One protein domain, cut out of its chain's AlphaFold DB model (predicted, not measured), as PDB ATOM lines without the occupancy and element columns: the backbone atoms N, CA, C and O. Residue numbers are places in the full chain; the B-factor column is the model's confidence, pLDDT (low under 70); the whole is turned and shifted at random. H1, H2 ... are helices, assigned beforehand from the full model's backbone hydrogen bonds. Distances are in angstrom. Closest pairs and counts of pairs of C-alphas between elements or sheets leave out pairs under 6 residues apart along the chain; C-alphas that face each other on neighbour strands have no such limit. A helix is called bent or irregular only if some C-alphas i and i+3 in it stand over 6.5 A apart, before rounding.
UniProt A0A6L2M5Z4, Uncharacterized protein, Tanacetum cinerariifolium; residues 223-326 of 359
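AT A GLANCE: This is residues 223 to 326 of the 359 residues of an uncharacterized protein of Tanacetum cinerariifolium (UniProt A0A6L2M5Z4). Two long helices, H1 and then H2, follow each other end to end and meet at a wide corner, and the chain then turns round through H3 at the far end and comes back as a broken line of short helices. On the way back H4 and H5 pack on H2, while H6 and H7 continue towards the part where H1 lies, making a long, thin out-and-back shape. The printed part has 104 residues with seven named helices, H1 to H7 in order along the chain, and no named strand; the class is all helix. It is extended, a rod spanning 63 by 25 by 19 A, with a radius of gyration of the C-alphas of 20.2 A.

IN THESE COORDINATES: Find C-alpha 223 at (-22.178, 17.064, 57.858); from there H1, residues 223 to 242, runs 28.7 A. H1 is neither bent nor irregular, but only just: C-alphas 230 and 233 are 6.2 A apart. Next comes H2, residues 244 to 266, the longest helix, which runs 32.4 A to C-alpha 266 at (8.720, 7.243, 17.969). H3, residues 272 to 281, covers 14.4 A, and H4 is the short run of residues 287 to 290. H5, residues 293 to 302, is 14.5 A long, and H6, residues 306 to 314, is 12.2 A long. H7, residues 321 to 324, ends at C-alpha 324, (-4.961, 8.777, 66.207).

HOW THE PARTS SIT: Start at Leu 240 and Tyr 246, the closest C-alphas of H1 and H2, 6.6 A apart: these helices are close but not clearly touching, about perpendicular at 74 degrees. Look at Leu 266 and Ile 275 for H2 and H3, close but not clearly touching, with closest C-alphas 6.7 A apart. H2 touches H4 with residues 256 to 260 of H2 alone; the closest C-alphas, those of Thr 260 in H2 and Ser 290 in H4, are 4.8 A apart. H5 touches H2 at a shallow tilt of 21 degrees, opposite ways; the closest C-alphas, of Leu 256 and Cys 293, are 5.9 A apart. H5 and H6 are apart. H6 only just touches H1, with 3 pairs of C-alphas within 8 A, at residues 236 to 240 of H1 alone; the C-alphas of Leu 240 and Tyr 307 are closest, at 7.4 A. H7 and H1 are near each other. In H3 and H6 every O i to N i+4 pair is within hydrogen-bond range, against 15 of 16 in H1, 17 of 19 in H2 and 5 of 6 in H5; H4 and H7 are too short for such a pair.

THE WHOLE: The C-alphas of Glu 273 and Pro 318, the two farthest apart, are 63.2 A from each other. The printed part has no cut and no long link. Its mean pLDDT is 83.6, and you find values under 70 at residue 319 and residues 323 to 326.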
ATOM      1  N   MET A 223     -23.307  16.147  57.660       88.56
ATOM      2  CA  MET A 223     -22.178  17.064  57.858       88.56
ATOM      3  C   MET A 223     -20.949  16.339  58.403       88.56
ATOM      4  O   MET A 223     -19.859  16.511  57.857       88.56
ATOM      5  N   VAL A 224     -21.122  15.478  59.413       86.56
ATOM      6  CA  VAL A 224     -20.037  14.644  59.951       86.56
ATOM      7  C   VAL A 224     -19.443  13.784  58.839       86.56
ATOM      8  O   VAL A 224     -18.238  13.840  58.620       86.56
ATOM      9  N   ARG A 225     -20.270  13.084  58.050       86.19
ATOM     10  CA  ARG A 225     -19.792  12.271  56.918       86.19
ATOM     11  C   ARG A 225     -19.005  13.093  55.891       86.19
ATOM     12  O   ARG A 225     -17.953  12.646  55.447       86.19
ATOM     13  N   HIS A 226     -19.477  14.287  55.523       86.25
ATOM     14  CA  HIS A 226     -18.738  15.164  54.604       86.25
ATOM     15  C   HIS A 226     -17.407  15.621  55.201       86.25
ATOM     16  O   HIS A 226     -16.409  15.665  54.485       86.25
ATOM     17  N   LYS A 227     -17.368  15.921  56.505       85.62
ATOM     18  CA  LYS A 227     -16.130  16.255  57.218       85.62
ATOM     19  C   LYS A 227     -15.152  15.080  57.195       85.62
ATOM     20  O   LYS A 227     -13.991  15.294  56.861       85.62
ATOM     21  N   VAL A 228     -15.625  13.855  57.450       82.62
ATOM     22  CA  VAL A 228     -14.807  12.636  57.331       82.62
ATOM     23  C   VAL A 228     -14.251  12.512  55.922       82.62
ATOM     24  O   VAL A 228     -13.044  12.440  55.765       82.62
ATOM     25  N   ILE A 229     -15.089  12.560  54.885       83.69
ATOM     26  CA  ILE A 229     -14.626  12.413  53.497       83.69
ATOM     27  C   ILE A 229     -13.593  13.495  53.148       83.69
ATOM     28  O   ILE A 229     -12.539  13.181  52.600       83.69
ATOM     29  N   ARG A 230     -13.858  14.757  53.507       88.12
ATOM     30  CA  ARG A 230     -12.986  15.894  53.181       88.12
ATOM     31  C   ARG A 230     -11.628  15.833  53.880       88.12
ATOM     32  O   ARG A 230     -10.654  16.293  53.300       88.12
ATOM     33  N   VAL A 231     -11.558  15.317  55.106       84.56
ATOM     34  CA  VAL A 231     -10.307  15.255  55.883       84.56
ATOM     35  C   VAL A 231      -9.588  13.925  55.669       84.56
ATOM     36  O   VAL A 231      -8.387  13.892  55.407       84.56
ATOM     37  N   PHE A 232     -10.325  12.822  55.746       81.44
ATOM     38  CA  PHE A 232      -9.773  11.475  55.776       81.44
ATOM     39  C   PHE A 232      -9.310  11.000  54.398       81.44
ATOM     40  O   PHE A 232      -8.228  10.428  54.294       81.44
ATOM     41  N   VAL A 233     -10.062  11.277  53.321       85.12
ATOM     42  CA  VAL A 233      -9.666  10.832  51.970       85.12
ATOM     43  C   VAL A 233      -8.335  11.458  51.541       85.12
ATOM     44  O   VAL A 233      -7.435  10.693  51.192       85.12
ATOM     45  N   PRO A 234      -8.125  12.790  51.622       86.88
ATOM     46  CA  PRO A 234      -6.820  13.369  51.307       86.88
ATOM     47  C   PRO A 234      -5.703  12.833  52.202       86.88
ATOM     48  O   PRO A 234      -4.620  12.545  51.703       86.88
ATOM     49  N   ALA A 235      -5.960  12.634  53.499       83.38
ATOM     50  CA  ALA A 235      -4.963  12.084  54.413       83.38
ATOM     51  C   ALA A 235      -4.529  10.662  54.014       83.38
ATOM     52  O   ALA A 235      -3.330  10.380  53.979       83.38
ATOM     53  N   ILE A 236      -5.477   9.779  53.669       83.12
ATOM     54  CA  ILE A 236      -5.168   8.430  53.175       83.12
ATOM     55  C   ILE A 236      -4.383   8.502  51.868       83.12
ATOM     56  O   ILE A 236      -3.382   7.802  51.738       83.12
ATOM     57  N   VAL A 237      -4.833   9.323  50.914       85.50
ATOM     58  CA  VAL A 237      -4.209   9.447  49.589       85.50
ATOM     59  C   VAL A 237      -2.772   9.939  49.725       85.50
ATOM     60  O   VAL A 237      -1.865   9.281  49.222       85.50
ATOM     61  N   SER A 238      -2.536  11.020  50.470       85.06
ATOM     62  CA  SER A 238      -1.189  11.543  50.720       85.06
ATOM     63  C   SER A 238      -0.269  10.486  51.331       85.06
ATOM     64  O   SER A 238       0.869  10.336  50.900       85.06
ATOM     65  N   ARG A 239      -0.764   9.690  52.284       82.19
ATOM     66  CA  ARG A 239       0.019   8.612  52.913       82.19
ATOM     67  C   ARG A 239       0.275   7.430  51.998       82.19
ATOM     68  O   ARG A 239       1.364   6.870  52.039       82.19
ATOM     69  N   LEU A 240      -0.712   7.042  51.194       83.50
ATOM     70  CA  LEU A 240      -0.526   6.012  50.181       83.50
ATOM     71  C   LEU A 240       0.572   6.449  49.213       83.50
ATOM     72  O   LEU A 240       1.473   5.663  48.939       83.50
ATOM     73  N   HIS A 241       0.546   7.713  48.782       83.75
ATOM     74  CA  HIS A 241       1.616   8.293  47.983       83.75
ATOM     75  C   HIS A 241       2.959   8.241  48.705       83.75
ATOM     76  O   HIS A 241       3.918   7.840  48.077       83.75
ATOM     77  N   SER A 242       3.041   8.530  50.006       83.25
ATOM     78  CA  SER A 242       4.295   8.421  50.769       83.25
ATOM     79  C   SER A 242       4.734   6.985  51.103       83.25
ATOM     80  O   SER A 242       5.831   6.793  51.627       83.25
ATOM     81  N   SER A 243       3.912   5.962  50.843       84.62
ATOM     82  CA  SER A 243       4.253   4.574  51.165       84.62
ATOM     83  C   SER A 243       5.347   4.051  50.241       84.62
ATOM     84  O   SER A 243       5.200   4.037  49.020       84.62
ATOM     85  N   VAL A 244       6.428   3.532  50.828       84.38
ATOM     86  CA  VAL A 244       7.552   2.947  50.081       84.38
ATOM     87  C   VAL A 244       7.105   1.762  49.220       84.38
ATOM     88  O   VAL A 244       7.577   1.603  48.099       84.38
ATOM     89  N   GLU A 245       6.179   0.932  49.702       86.19
ATOM     90  CA  GLU A 245       5.668  -0.227  48.955       86.19
ATOM     91  C   GLU A 245       4.837   0.189  47.738       86.19
ATOM     92  O   GLU A 245       4.949  -0.407  46.658       86.19
ATOM     93  N   TYR A 246       4.017   1.229  47.916       86.25
ATOM     94  CA  TYR A 246       3.237   1.811  46.835       86.25
ATOM     95  C   TYR A 246       4.161   2.482  45.823       86.25
ATOM     96  O   TYR A 246       4.072   2.172  44.641       86.25
ATOM     97  N   HIS A 247       5.123   3.292  46.274       87.50
ATOM     98  CA  HIS A 247       6.137   3.899  45.415       87.50
ATOM     99  C   HIS A 247       6.941   2.864  44.628       87.50
ATOM    100  O   HIS A 247       7.079   3.012  43.419       87.50
ATOM    101  N   LYS A 248       7.420   1.786  45.262       88.88
ATOM    102  CA  LYS A 248       8.127   0.697  44.566       88.88
ATOM    103  C   LYS A 248       7.262   0.071  43.474       88.88
ATOM    104  O   LYS A 248       7.743  -0.156  42.367       88.88
ATOM    105  N   SER A 249       5.985  -0.177  43.768       87.44
ATOM    106  CA  SER A 249       5.038  -0.718  42.785       87.44
ATOM    107  C   SER A 249       4.756   0.292  41.663       87.44
ATOM    108  O   SER A 249       4.681  -0.084  40.499       87.44
ATOM    109  N   LEU A 250       4.666   1.581  41.999       88.06
ATOM    110  CA  LEU A 250       4.400   2.671  41.067       88.06
ATOM    111  C   LEU A 250       5.588   2.945  40.135       88.06
ATOM    112  O   LEU A 250       5.367   3.171  38.956       88.06
ATOM    113  N   VAL A 251       6.832   2.900  40.624       88.12
ATOM    114  CA  VAL A 251       8.048   3.137  39.820       88.12
ATOM    115  C   VAL A 251       8.158   2.131  38.677       88.12
ATOM    116  O   VAL A 251       8.423   2.527  37.543       88.12
ATOM    117  N   VAL A 252       7.882   0.849  38.944       86.38
ATOM    118  CA  VAL A 252       7.866  -0.199  37.908       86.38
ATOM    119  C   VAL A 252       6.852   0.142  36.812       86.38
ATOM    120  O   VAL A 252       7.139   0.021  35.624       86.38
ATOM    121  N   HIS A 253       5.675   0.620  37.204       85.06
ATOM    122  CA  HIS A 253       4.616   0.990  36.271       85.06
ATOM    123  C   HIS A 253       4.877   2.288  35.524       85.06
ATOM    124  O   HIS A 253       4.617   2.342  34.328       85.06
ATOM    125  N   ILE A 254       5.408   3.313  36.191       86.69
ATOM    126  CA  ILE A 254       5.827   4.563  35.551       86.69
ATOM    127  C   ILE A 254       6.876   4.255  34.486       86.69
ATOM    128  O   ILE A 254       6.754   4.766  33.378       86.69
ATOM    129  N   GLY A 255       7.837   3.370  34.775       86.69
ATOM    130  CA  GLY A 255       8.810   2.898  33.791       86.69
ATOM    131  C   GLY A 255       8.142   2.257  32.570       86.69
ATOM    132  O   GLY A 255       8.427   2.642  31.441       86.69
ATOM    133  N   LEU A 256       7.182   1.348  32.774       86.94
ATOM    134  CA  LEU A 256       6.436   0.718  31.673       86.94
ATOM    135  C   LEU A 256       5.600   1.720  30.863       86.94
ATOM    136  O   LEU A 256       5.576   1.651  29.631       86.94
ATOM    137  N   CYS A 257       4.926   2.659  31.529       84.94
ATOM    138  CA  CYS A 257       4.157   3.724  30.885       84.94
ATOM    139  C   CYS A 257       5.067   4.648  30.074       84.94
ATOM    140  O   CYS A 257       4.721   4.997  28.948       84.94
ATOM    141  N   PHE A 258       6.228   5.009  30.624       88.69
ATOM    142  CA  PHE A 258       7.233   5.819  29.950       88.69
ATOM    143  C   PHE A 258       7.725   5.124  28.681       88.69
ATOM    144  O   PHE A 258       7.644   5.714  27.609       88.69
ATOM    145  N   THR A 259       8.115   3.848  28.767       86.69
ATOM    146  CA  THR A 259       8.513   3.053  27.595       86.69
ATOM    147  C   THR A 259       7.394   2.994  26.556       86.69
ATOM    148  O   THR A 259       7.639   3.189  25.373       86.69
ATOM    149  N   THR A 260       6.147   2.781  26.983       86.44
ATOM    150  CA  THR A 260       4.992   2.723  26.069       86.44
ATOM    151  C   THR A 260       4.739   4.064  25.375       86.44
ATOM    152  O   THR A 260       4.507   4.096  24.169       86.44
ATOM    153  N   GLY A 261       4.782   5.170  26.121       88.25
ATOM    154  CA  GLY A 261       4.599   6.517  25.581       88.25
ATOM    155  C   GLY A 261       5.736   6.924  24.648       88.25
ATOM    156  O   GLY A 261       5.477   7.466  23.579       88.25
ATOM    157  N   TRP A 262       6.977   6.597  25.011       89.75
ATOM    158  CA  TRP A 262       8.156   6.825  24.180       89.75
ATOM    159  C   TRP A 262       8.081   6.043  22.861       89.75
ATOM    160  O   TRP A 262       8.240   6.635  21.799       89.75
ATOM    161  N   LEU A 263       7.725   4.752  22.907       86.56
ATOM    162  CA  LEU A 263       7.495   3.931  21.709       86.56
ATOM    163  C   LEU A 263       6.368   4.489  20.828       86.56
ATOM    164  O   LEU A 263       6.499   4.531  19.607       86.56
ATOM    165  N   GLY A 264       5.269   4.945  21.438       88.50
ATOM    166  CA  GLY A 264       4.175   5.595  20.714       88.50
ATOM    167  C   GLY A 264       4.599   6.910  20.052       88.50
ATOM    168  O   GLY A 264       4.169   7.192  18.939       88.50
ATOM    169  N   GLY A 265       5.466   7.684  20.710       91.19
ATOM    170  CA  GLY A 265       6.042   8.917  20.175       91.19
ATOM    171  C   GLY A 265       7.010   8.679  19.017       91.19
ATOM    172  O   GLY A 265       6.958   9.412  18.038       91.19
ATOM    173  N   LEU A 266       7.835   7.628  19.077       88.88
ATOM    174  CA  LEU A 266       8.720   7.243  17.969       88.88
ATOM    175  C   LEU A 266       7.951   6.902  16.686       88.88
ATOM    176  O   LEU A 266       8.392   7.246  15.594       88.88
ATOM    177  N   GLY A 267       6.776   6.277  16.814       84.88
ATOM    178  CA  GLY A 267       5.894   6.008  15.674       84.88
ATOM    179  C   GLY A 267       5.316   7.270  15.017       84.88
ATOM    180  O   GLY A 267       4.777   7.200  13.915       84.88
ATOM    181  N   LEU A 268       5.428   8.435  15.665       86.31
ATOM    182  CA  LEU A 268       4.983   9.725  15.149       86.31
ATOM    183  C   LEU A 268       6.174  10.488  14.547       86.31
ATOM    184  O   LEU A 268       6.651  11.465  15.117       86.31
ATOM    185  N   GLY A 269       6.645  10.059  13.373       84.31
ATOM    186  CA  GLY A 269       7.580  10.845  12.553       84.31
ATOM    187  C   GLY A 269       8.900  10.171  12.181       84.31
ATOM    188  O   GLY A 269       9.600  10.704  11.324       84.31
ATOM    189  N   CYS A 270       9.226   9.008  12.749       88.75
ATOM    190  CA  CYS A 270      10.354   8.188  12.298       88.75
ATOM    191  C   CYS A 270       9.886   7.108  11.314       88.75
ATOM    192  O   CYS A 270       8.771   6.592  11.423       88.75
ATOM    193  N   LYS A 271      10.739   6.757  10.346       91.62
ATOM    194  CA  LYS A 271      10.490   5.611   9.452       91.62
ATOM    195  C   LYS A 271      10.794   4.298  10.178       91.62
ATOM    196  O   LYS A 271      11.598   4.277  11.107       91.62
ATOM    197  N   GLU A 272      10.179   3.197   9.752       90.25
ATOM    198  CA  GLU A 272      10.290   1.887  10.420       90.25
ATOM    199  C   GLU A 272      11.752   1.417  10.564       90.25
ATOM    200  O   GLU A 272      12.140   0.814  11.569       90.25
ATOM    201  N   GLU A 273      12.596   1.749   9.583       92.56
ATOM    202  CA  GLU A 273      14.024   1.432   9.587       92.56
ATOM    203  C   GLU A 273      14.778   2.223  10.665       92.56
ATOM    204  O   GLU A 273      15.624   1.672  11.369       92.56
ATOM    205  N   GLU A 274      14.440   3.502  10.842       90.12
ATOM    206  CA  GLU A 274      15.027   4.369  11.869       90.12
ATOM    207  C   GLU A 274      14.589   3.929  13.267       90.12
ATOM    208  O   GLU A 274      15.417   3.842  14.176       90.12
ATOM    209  N   ILE A 275      13.308   3.576  13.426       89.69
ATOM    210  CA  ILE A 275      12.766   3.023  14.672       89.69
ATOM    211  C   ILE A 275      13.504   1.727  15.026       89.69
ATOM    212  O   ILE A 275      13.934   1.560  16.164       89.69
ATOM    213  N   SER A 276      13.724   0.834  14.055       88.69
ATOM    214  CA  SER A 276      14.436  -0.435  14.269       88.69
ATOM    215  C   SER A 276      15.876  -0.228  14.746       88.69
ATOM    216  O   SER A 276      16.321  -0.905  15.674       88.69
ATOM    217  N   VAL A 277      16.594   0.739  14.161       91.12
ATOM    218  CA  VAL A 277      17.955   1.104  14.590       91.12
ATOM    219  C   VAL A 277      17.946   1.712  15.995       91.12
ATOM    220  O   VAL A 277      18.777   1.342  16.824       91.12
ATOM    221  N   MET A 278      16.999   2.608  16.302       88.94
ATOM    222  CA  MET A 278      16.881   3.199  17.640       88.94
ATOM    223  C   MET A 278      16.568   2.143  18.707       88.94
ATOM    224  O   MET A 278      17.203   2.152  19.760       88.94
ATOM    225  N   LEU A 279      15.661   1.201  18.423       88.56
ATOM    226  CA  LEU A 279      15.319   0.109  19.338       88.56
ATOM    227  C   LEU A 279      16.490  -0.845  19.576       88.56
ATOM    228  O   LEU A 279      16.693  -1.271  20.712       88.56
ATOM    229  N   ALA A 280      17.271  -1.157  18.536       87.88
ATOM    230  CA  ALA A 280      18.457  -2.005  18.650       87.88
ATOM    231  C   ALA A 280      19.541  -1.388  19.553       87.88
ATOM    232  O   ALA A 280      20.290  -2.120  20.197       87.88
ATOM    233  N   ASN A 281      19.596  -0.055  19.632       90.19
ATOM    234  CA  ASN A 281      20.570   0.678  20.442       90.19
ATOM    235  C   ASN A 281      20.118   0.919  21.893       90.19
ATOM    236  O   ASN A 281      20.940   1.276  22.735       90.19
ATOM    237  N   THR A 282      18.838   0.723  22.218       85.94
ATOM    238  CA  THR A 282      18.309   0.853  23.586       85.94
ATOM    239  C   THR A 282      18.174  -0.513  24.258       85.94
ATOM    240  O   THR A 282      17.113  -1.132  24.204       85.94
ATOM    241  N   SER A 283      19.232  -0.983  24.925       81.38
ATOM    242  CA  SER A 283      19.234  -2.273  25.642       81.38
ATOM    243  C   SER A 283      18.342  -2.306  26.888       81.38
ATOM    244  O   SER A 283      17.946  -3.381  27.331       81.38
ATOM    245  N   ASP A 284      18.006  -1.140  27.441       83.88
ATOM    246  CA  ASP A 284      17.464  -1.040  28.804       83.88
ATOM    247  C   ASP A 284      15.934  -0.859  28.846       83.88
ATOM    248  O   ASP A 284      15.333  -0.797  29.920       83.88
ATOM    249  N   LEU A 285      15.275  -0.778  27.684       83.50
ATOM    250  CA  LEU A 285      13.828  -0.591  27.591       83.50
ATOM    251  C   LEU A 285      13.091  -1.933  27.512       83.50
ATOM    252  O   LEU A 285      13.287  -2.728  26.593       83.50
ATOM    253  N   ASP A 286      12.151  -2.164  28.434       85.38
ATOM    254  CA  ASP A 286      11.249  -3.323  28.386       85.38
ATOM    255  C   ASP A 286      10.156  -3.138  27.314       85.38
ATOM    256  O   ASP A 286       8.994  -2.824  27.595       85.38
ATOM    257  N   ILE A 287      10.536  -3.336  26.049       84.62
ATOM    258  CA  ILE A 287       9.644  -3.216  24.887       84.62
ATOM    259  C   ILE A 287       8.476  -4.211  24.994       84.62
ATOM    260  O   ILE A 287       7.340  -3.878  24.648       84.62
ATOM    261  N   LYS A 288       8.711  -5.424  25.517       84.81
ATOM    262  CA  LYS A 288       7.657  -6.441  25.700       84.81
ATOM    263  C   LYS A 288       6.667  -6.038  26.794       84.81
ATOM    264  O   LYS A 288       5.466  -6.269  26.647       84.81
ATOM    265  N   GLY A 289       7.152  -5.399  27.855       80.69
ATOM    266  CA  GLY A 289       6.351  -4.885  28.958       80.69
ATOM    267  C   GLY A 289       5.348  -3.807  28.555       80.69
ATOM    268  O   GLY A 289       4.278  -3.728  29.163       80.69
ATOM    269  N   SER A 290       5.635  -3.033  27.502       81.38
ATOM    270  CA  SER A 290       4.734  -1.980  27.011       81.38
ATOM    271  C   SER A 290       3.354  -2.516  26.597       81.38
ATOM    272  O   SER A 290       2.320  -1.942  26.944       81.38
ATOM    273  N   LYS A 291       3.310  -3.695  25.959       84.38
ATOM    274  CA  LYS A 291       2.064  -4.335  25.494       84.38
ATOM    275  C   LYS A 291       1.142  -4.751  26.643       84.38
ATOM    276  O   LYS A 291      -0.069  -4.797  26.466       84.38
ATOM    277  N   VAL A 292       1.706  -5.012  27.824       86.81
ATOM    278  CA  VAL A 292       0.969  -5.405  29.040       86.81
ATOM    279  C   VAL A 292       0.815  -4.255  30.039       86.81
ATOM    280  O   VAL A 292       0.331  -4.466  31.152       86.81
ATOM    281  N   CYS A 293       1.217  -3.034  29.670       84.19
ATOM    282  CA  CYS A 293       1.218  -1.880  30.564       84.19
ATOM    283  C   CYS A 293      -0.185  -1.562  31.105       84.19
ATOM    284  O   CYS A 293      -0.342  -1.343  32.305       84.19
ATOM    285  N   LYS A 294      -1.219  -1.600  30.251       82.62
ATOM    286  CA  LYS A 294      -2.614  -1.349  30.660       82.62
ATOM    287  C   LYS A 294      -3.093  -2.365  31.699       82.62
ATOM    288  O   LYS A 294      -3.550  -1.974  32.770       82.62
ATOM    289  N   ASP A 295      -2.902  -3.653  31.424       87.06
ATOM    290  CA  ASP A 295      -3.327  -4.734  32.319       87.06
ATOM    291  C   ASP A 295      -2.578  -4.698  33.650       87.06
ATOM    292  O   ASP A 295      -3.174  -4.860  34.718       87.06
ATOM    293  N   LYS A 296      -1.262  -4.453  33.609       85.25
ATOM    294  CA  LYS A 296      -0.457  -4.275  34.819       85.25
ATOM    295  C   LYS A 296      -0.949  -3.066  35.611       85.25
ATOM    296  O   LYS A 296      -1.065  -3.177  36.830       85.25
ATOM    297  N   ASN A 297      -1.283  -1.949  34.963       81.69
ATOM    298  CA  ASN A 297      -1.791  -0.753  35.635       81.69
ATOM    299  C   ASN A 297      -3.123  -0.995  36.347       81.69
ATOM    300  O   ASN A 297      -3.249  -0.666  37.522       81.69
ATOM    301  N   CYS A 298      -4.075  -1.682  35.716       83.06
ATOM    302  CA  CYS A 298      -5.304  -2.096  36.401       83.06
ATOM    303  C   CYS A 298      -5.012  -3.002  37.612       83.06
ATOM    304  O   CYS A 298      -5.604  -2.822  38.675       83.06
ATOM    305  N   LYS A 299      -4.051  -3.931  37.493       87.44
ATOM    306  CA  LYS A 299      -3.635  -4.809  38.602       87.44
ATOM    307  C   LYS A 299      -2.972  -4.059  39.765       87.44
ATOM    308  O   LYS A 299      -3.075  -4.525  40.895       87.44
ATOM    309  N   LEU A 300      -2.338  -2.906  39.522       84.38
ATOM    310  CA  LEU A 300      -1.735  -2.070  40.572       84.38
ATOM    311  C   LEU A 300      -2.782  -1.642  41.608       84.38
ATOM    312  O   LEU A 300      -2.509  -1.704  42.804       84.38
ATOM    313  N   PHE A 301      -3.969  -1.243  41.144       78.94
ATOM    314  CA  PHE A 301      -5.066  -0.768  41.992       78.94
ATOM    315  C   PHE A 301      -5.847  -1.899  42.669       78.94
ATOM    316  O   PHE A 301      -6.524  -1.662  43.662       78.94
ATOM    317  N   MET A 302      -5.733  -3.126  42.156       83.75
ATOM    318  CA  MET A 302      -6.353  -4.318  42.747       83.75
ATOM    319  C   MET A 302      -5.448  -5.010  43.773       83.75
ATOM    320  O   MET A 302      -5.889  -5.914  44.482       83.75
ATOM    321  N   LYS A 303      -4.171  -4.617  43.854       84.81
ATOM    322  CA  LYS A 303      -3.231  -5.177  44.821       84.81
ATOM    323  C   LYS A 303      -3.631  -4.731  46.227       84.81
ATOM    324  O   LYS A 303      -3.790  -3.542  46.490       84.81
ATOM    325  N   GLN A 304      -3.760  -5.686  47.143       83.19
ATOM    326  CA  GLN A 304      -3.946  -5.371  48.555       83.19
ATOM    327  C   GLN A 304      -2.626  -4.847  49.116       83.19
ATOM    328  O   GLN A 304      -1.677  -5.601  49.328       83.19
ATOM    329  N   TYR A 305      -2.551  -3.536  49.324       81.31
ATOM    330  CA  TYR A 305      -1.456  -2.941  50.074       81.31
ATOM    331  C   TYR A 305      -1.766  -3.084  51.569       81.31
ATOM    332  O   TYR A 305      -2.863  -2.693  51.979       81.31
ATOM    333  N   PRO A 306      -0.827  -3.568  52.401       80.44
ATOM    334  CA  PRO A 306      -1.007  -3.674  53.850       80.44
ATOM    335  C   PRO A 306      -1.527  -2.381  54.490       80.44
ATOM    336  O   PRO A 306      -2.368  -2.415  55.384       80.44
ATOM    337  N   TYR A 307      -1.077  -1.227  53.991       77.44
ATOM    338  CA  TYR A 307      -1.576   0.079  54.419       77.44
ATOM    339  C   TYR A 307      -3.066   0.295  54.096       77.44
ATOM    340  O   TYR A 307      -3.824   0.733  54.956       77.44
ATOM    341  N   VAL A 308      -3.507  -0.049  52.882       78.81
ATOM    342  CA  VAL A 308      -4.920   0.061  52.477       78.81
ATOM    343  C   VAL A 308      -5.783  -0.892  53.301       78.81
ATOM    344  O   VAL A 308      -6.856  -0.494  53.742       78.81
ATOM    345  N   GLN A 309      -5.295  -2.103  53.585       82.62
ATOM    346  CA  GLN A 309      -6.011  -3.054  54.436       82.62
ATOM    347  C   GLN A 309      -6.182  -2.516  55.863       82.62
ATOM    348  O   GLN A 309      -7.299  -2.490  56.368       82.62
ATOM    349  N   LYS A 310      -5.123  -1.957  56.469       81.75
ATOM    350  CA  LYS A 310      -5.215  -1.294  57.783       81.75
ATOM    351  C   LYS A 310      -6.234  -0.156  57.791       81.75
ATOM    352  O   LYS A 310      -6.979  -0.017  58.755       81.75
ATOM    353  N   VAL A 311      -6.288   0.649  56.729       77.62
ATOM    354  CA  VAL A 311      -7.291   1.716  56.579       77.62
ATOM    355  C   VAL A 311      -8.706   1.135  56.507       77.62
ATOM    356  O   VAL A 311      -9.597   1.643  57.181       77.62
ATOM    357  N   VAL A 312      -8.915   0.070  55.726       81.75
ATOM    358  CA  VAL A 312     -10.210  -0.627  55.608       81.75
ATOM    359  C   VAL A 312     -10.653  -1.209  56.952       81.75
ATOM    360  O   VAL A 312     -11.812  -1.044  57.332       81.75
ATOM    361  N   ASP A 313      -9.737  -1.821  57.697       81.69
ATOM    362  CA  ASP A 313     -10.026  -2.395  59.013       81.69
ATOM    363  C   ASP A 313     -10.315  -1.291  60.050       81.69
ATOM    364  O   ASP A 313     -11.207  -1.426  60.888       81.69
ATOM    365  N   SER A 314      -9.628  -0.148  59.932       80.50
ATOM    366  CA  SER A 314      -9.811   1.023  60.803       80.50
ATOM    367  C   SER A 314     -11.086   1.814  60.504       80.50
ATOM    368  O   SER A 314     -11.551   2.552  61.364       80.50
ATOM    369  N   TYR A 315     -11.698   1.663  59.325       70.75
ATOM    370  CA  TYR A 315     -12.927   2.381  58.937       70.75
ATOM    371  C   TYR A 315     -14.138   2.072  59.832       70.75
ATOM    372  O   TYR A 315     -15.153   2.764  59.762       70.75
ATOM    373  N   ARG A 316     -14.048   1.022  60.656       74.06
ATOM    374  CA  ARG A 316     -15.055   0.670  61.663       74.06
ATOM    375  C   ARG A 316     -14.895   1.431  62.982       74.06
ATOM    376  O   ARG A 316     -15.764   1.308  63.839       74.06
ATOM    377  N   LEU A 317     -13.806   2.177  63.151       76.75
ATOM    378  CA  LEU A 317     -13.510   2.907  64.377       76.75
ATOM    379  C   LEU A 317     -14.139   4.314  64.354       76.75
ATOM    380  O   LEU A 317     -14.405   4.857  63.278       76.75
ATOM    381  N   PRO A 318     -14.412   4.911  65.528       73.38
ATOM    382  CA  PRO A 318     -14.793   6.315  65.656       73.38
ATOM    383  C   PRO A 318     -13.820   7.259  64.933       73.38
ATOM    384  O   PRO A 318     -12.631   6.972  64.802       73.38
ATOM    385  N   LEU A 319     -14.315   8.414  64.470       69.44
ATOM    386  CA  LEU A 319     -13.517   9.377  63.696       69.44
ATOM    387  C   LEU A 319     -12.254   9.846  64.438       69.44
ATOM    388  O   LEU A 319     -11.213  10.022  63.809       69.44
ATOM    389  N   ASP A 320     -12.352  10.029  65.752       71.12
ATOM    390  CA  ASP A 320     -11.235  10.494  66.577       71.12
ATOM    391  C   ASP A 320     -10.120   9.432  66.639       71.12
ATOM    392  O   ASP A 320      -8.932   9.741  66.500       71.12
ATOM    393  N   ASP A 321     -10.495   8.153  66.689       73.44
ATOM    394  CA  ASP A 321      -9.560   7.024  66.643       73.44
ATOM    395  C   ASP A 321      -8.932   6.873  65.250       73.44
ATOM    396  O   ASP A 321      -7.728   6.638  65.120       73.44
ATOM    397  N   LEU A 322      -9.718   7.120  64.196       70.50
ATOM    398  CA  LEU A 322      -9.259   7.211  62.804       70.50
ATOM    399  C   LEU A 322      -8.270   8.356  62.558       70.50
ATOM    400  O   LEU A 322      -7.605   8.351  61.529       70.50
ATOM    401  N   THR A 323      -8.149   9.341  63.445       67.19
ATOM    402  CA  THR A 323      -7.063  10.331  63.370       67.19
ATOM    403  C   THR A 323      -5.835   9.927  64.189       67.19
ATOM    404  O   THR A 323      -4.712  10.234  63.785       67.19
ATOM    405  N   ASN A 324      -6.022   9.166  65.271       68.81
ATOM    406  CA  ASN A 324      -4.961   8.777  66.207       68.81
ATOM    407  C   ASN A 324      -4.132   7.568  65.750       68.81
ATOM    408  O   ASN A 324      -2.917   7.566  65.935       68.81
ATOM    409  N   ILE A 325      -4.734   6.590  65.059       65.44
ATOM    410  CA  ILE A 325      -4.028   5.425  64.461       65.44
ATOM    411  C   ILE A 325      -2.947   5.856  63.455       65.44
ATOM    412  O   ILE A 325      -2.084   5.088  63.033       65.44
ATOM    413  N   PHE A 326      -3.001   7.119  63.059       61.41
ATOM    414  CA  PHE A 326      -2.307   7.677  61.930       61.41
ATOM    415  C   PHE A 326      -1.231   8.691  62.348       61.41
ATOM    416  O   PHE A 326      -0.571   9.250  61.475       61.41
TER     417      PHE A 326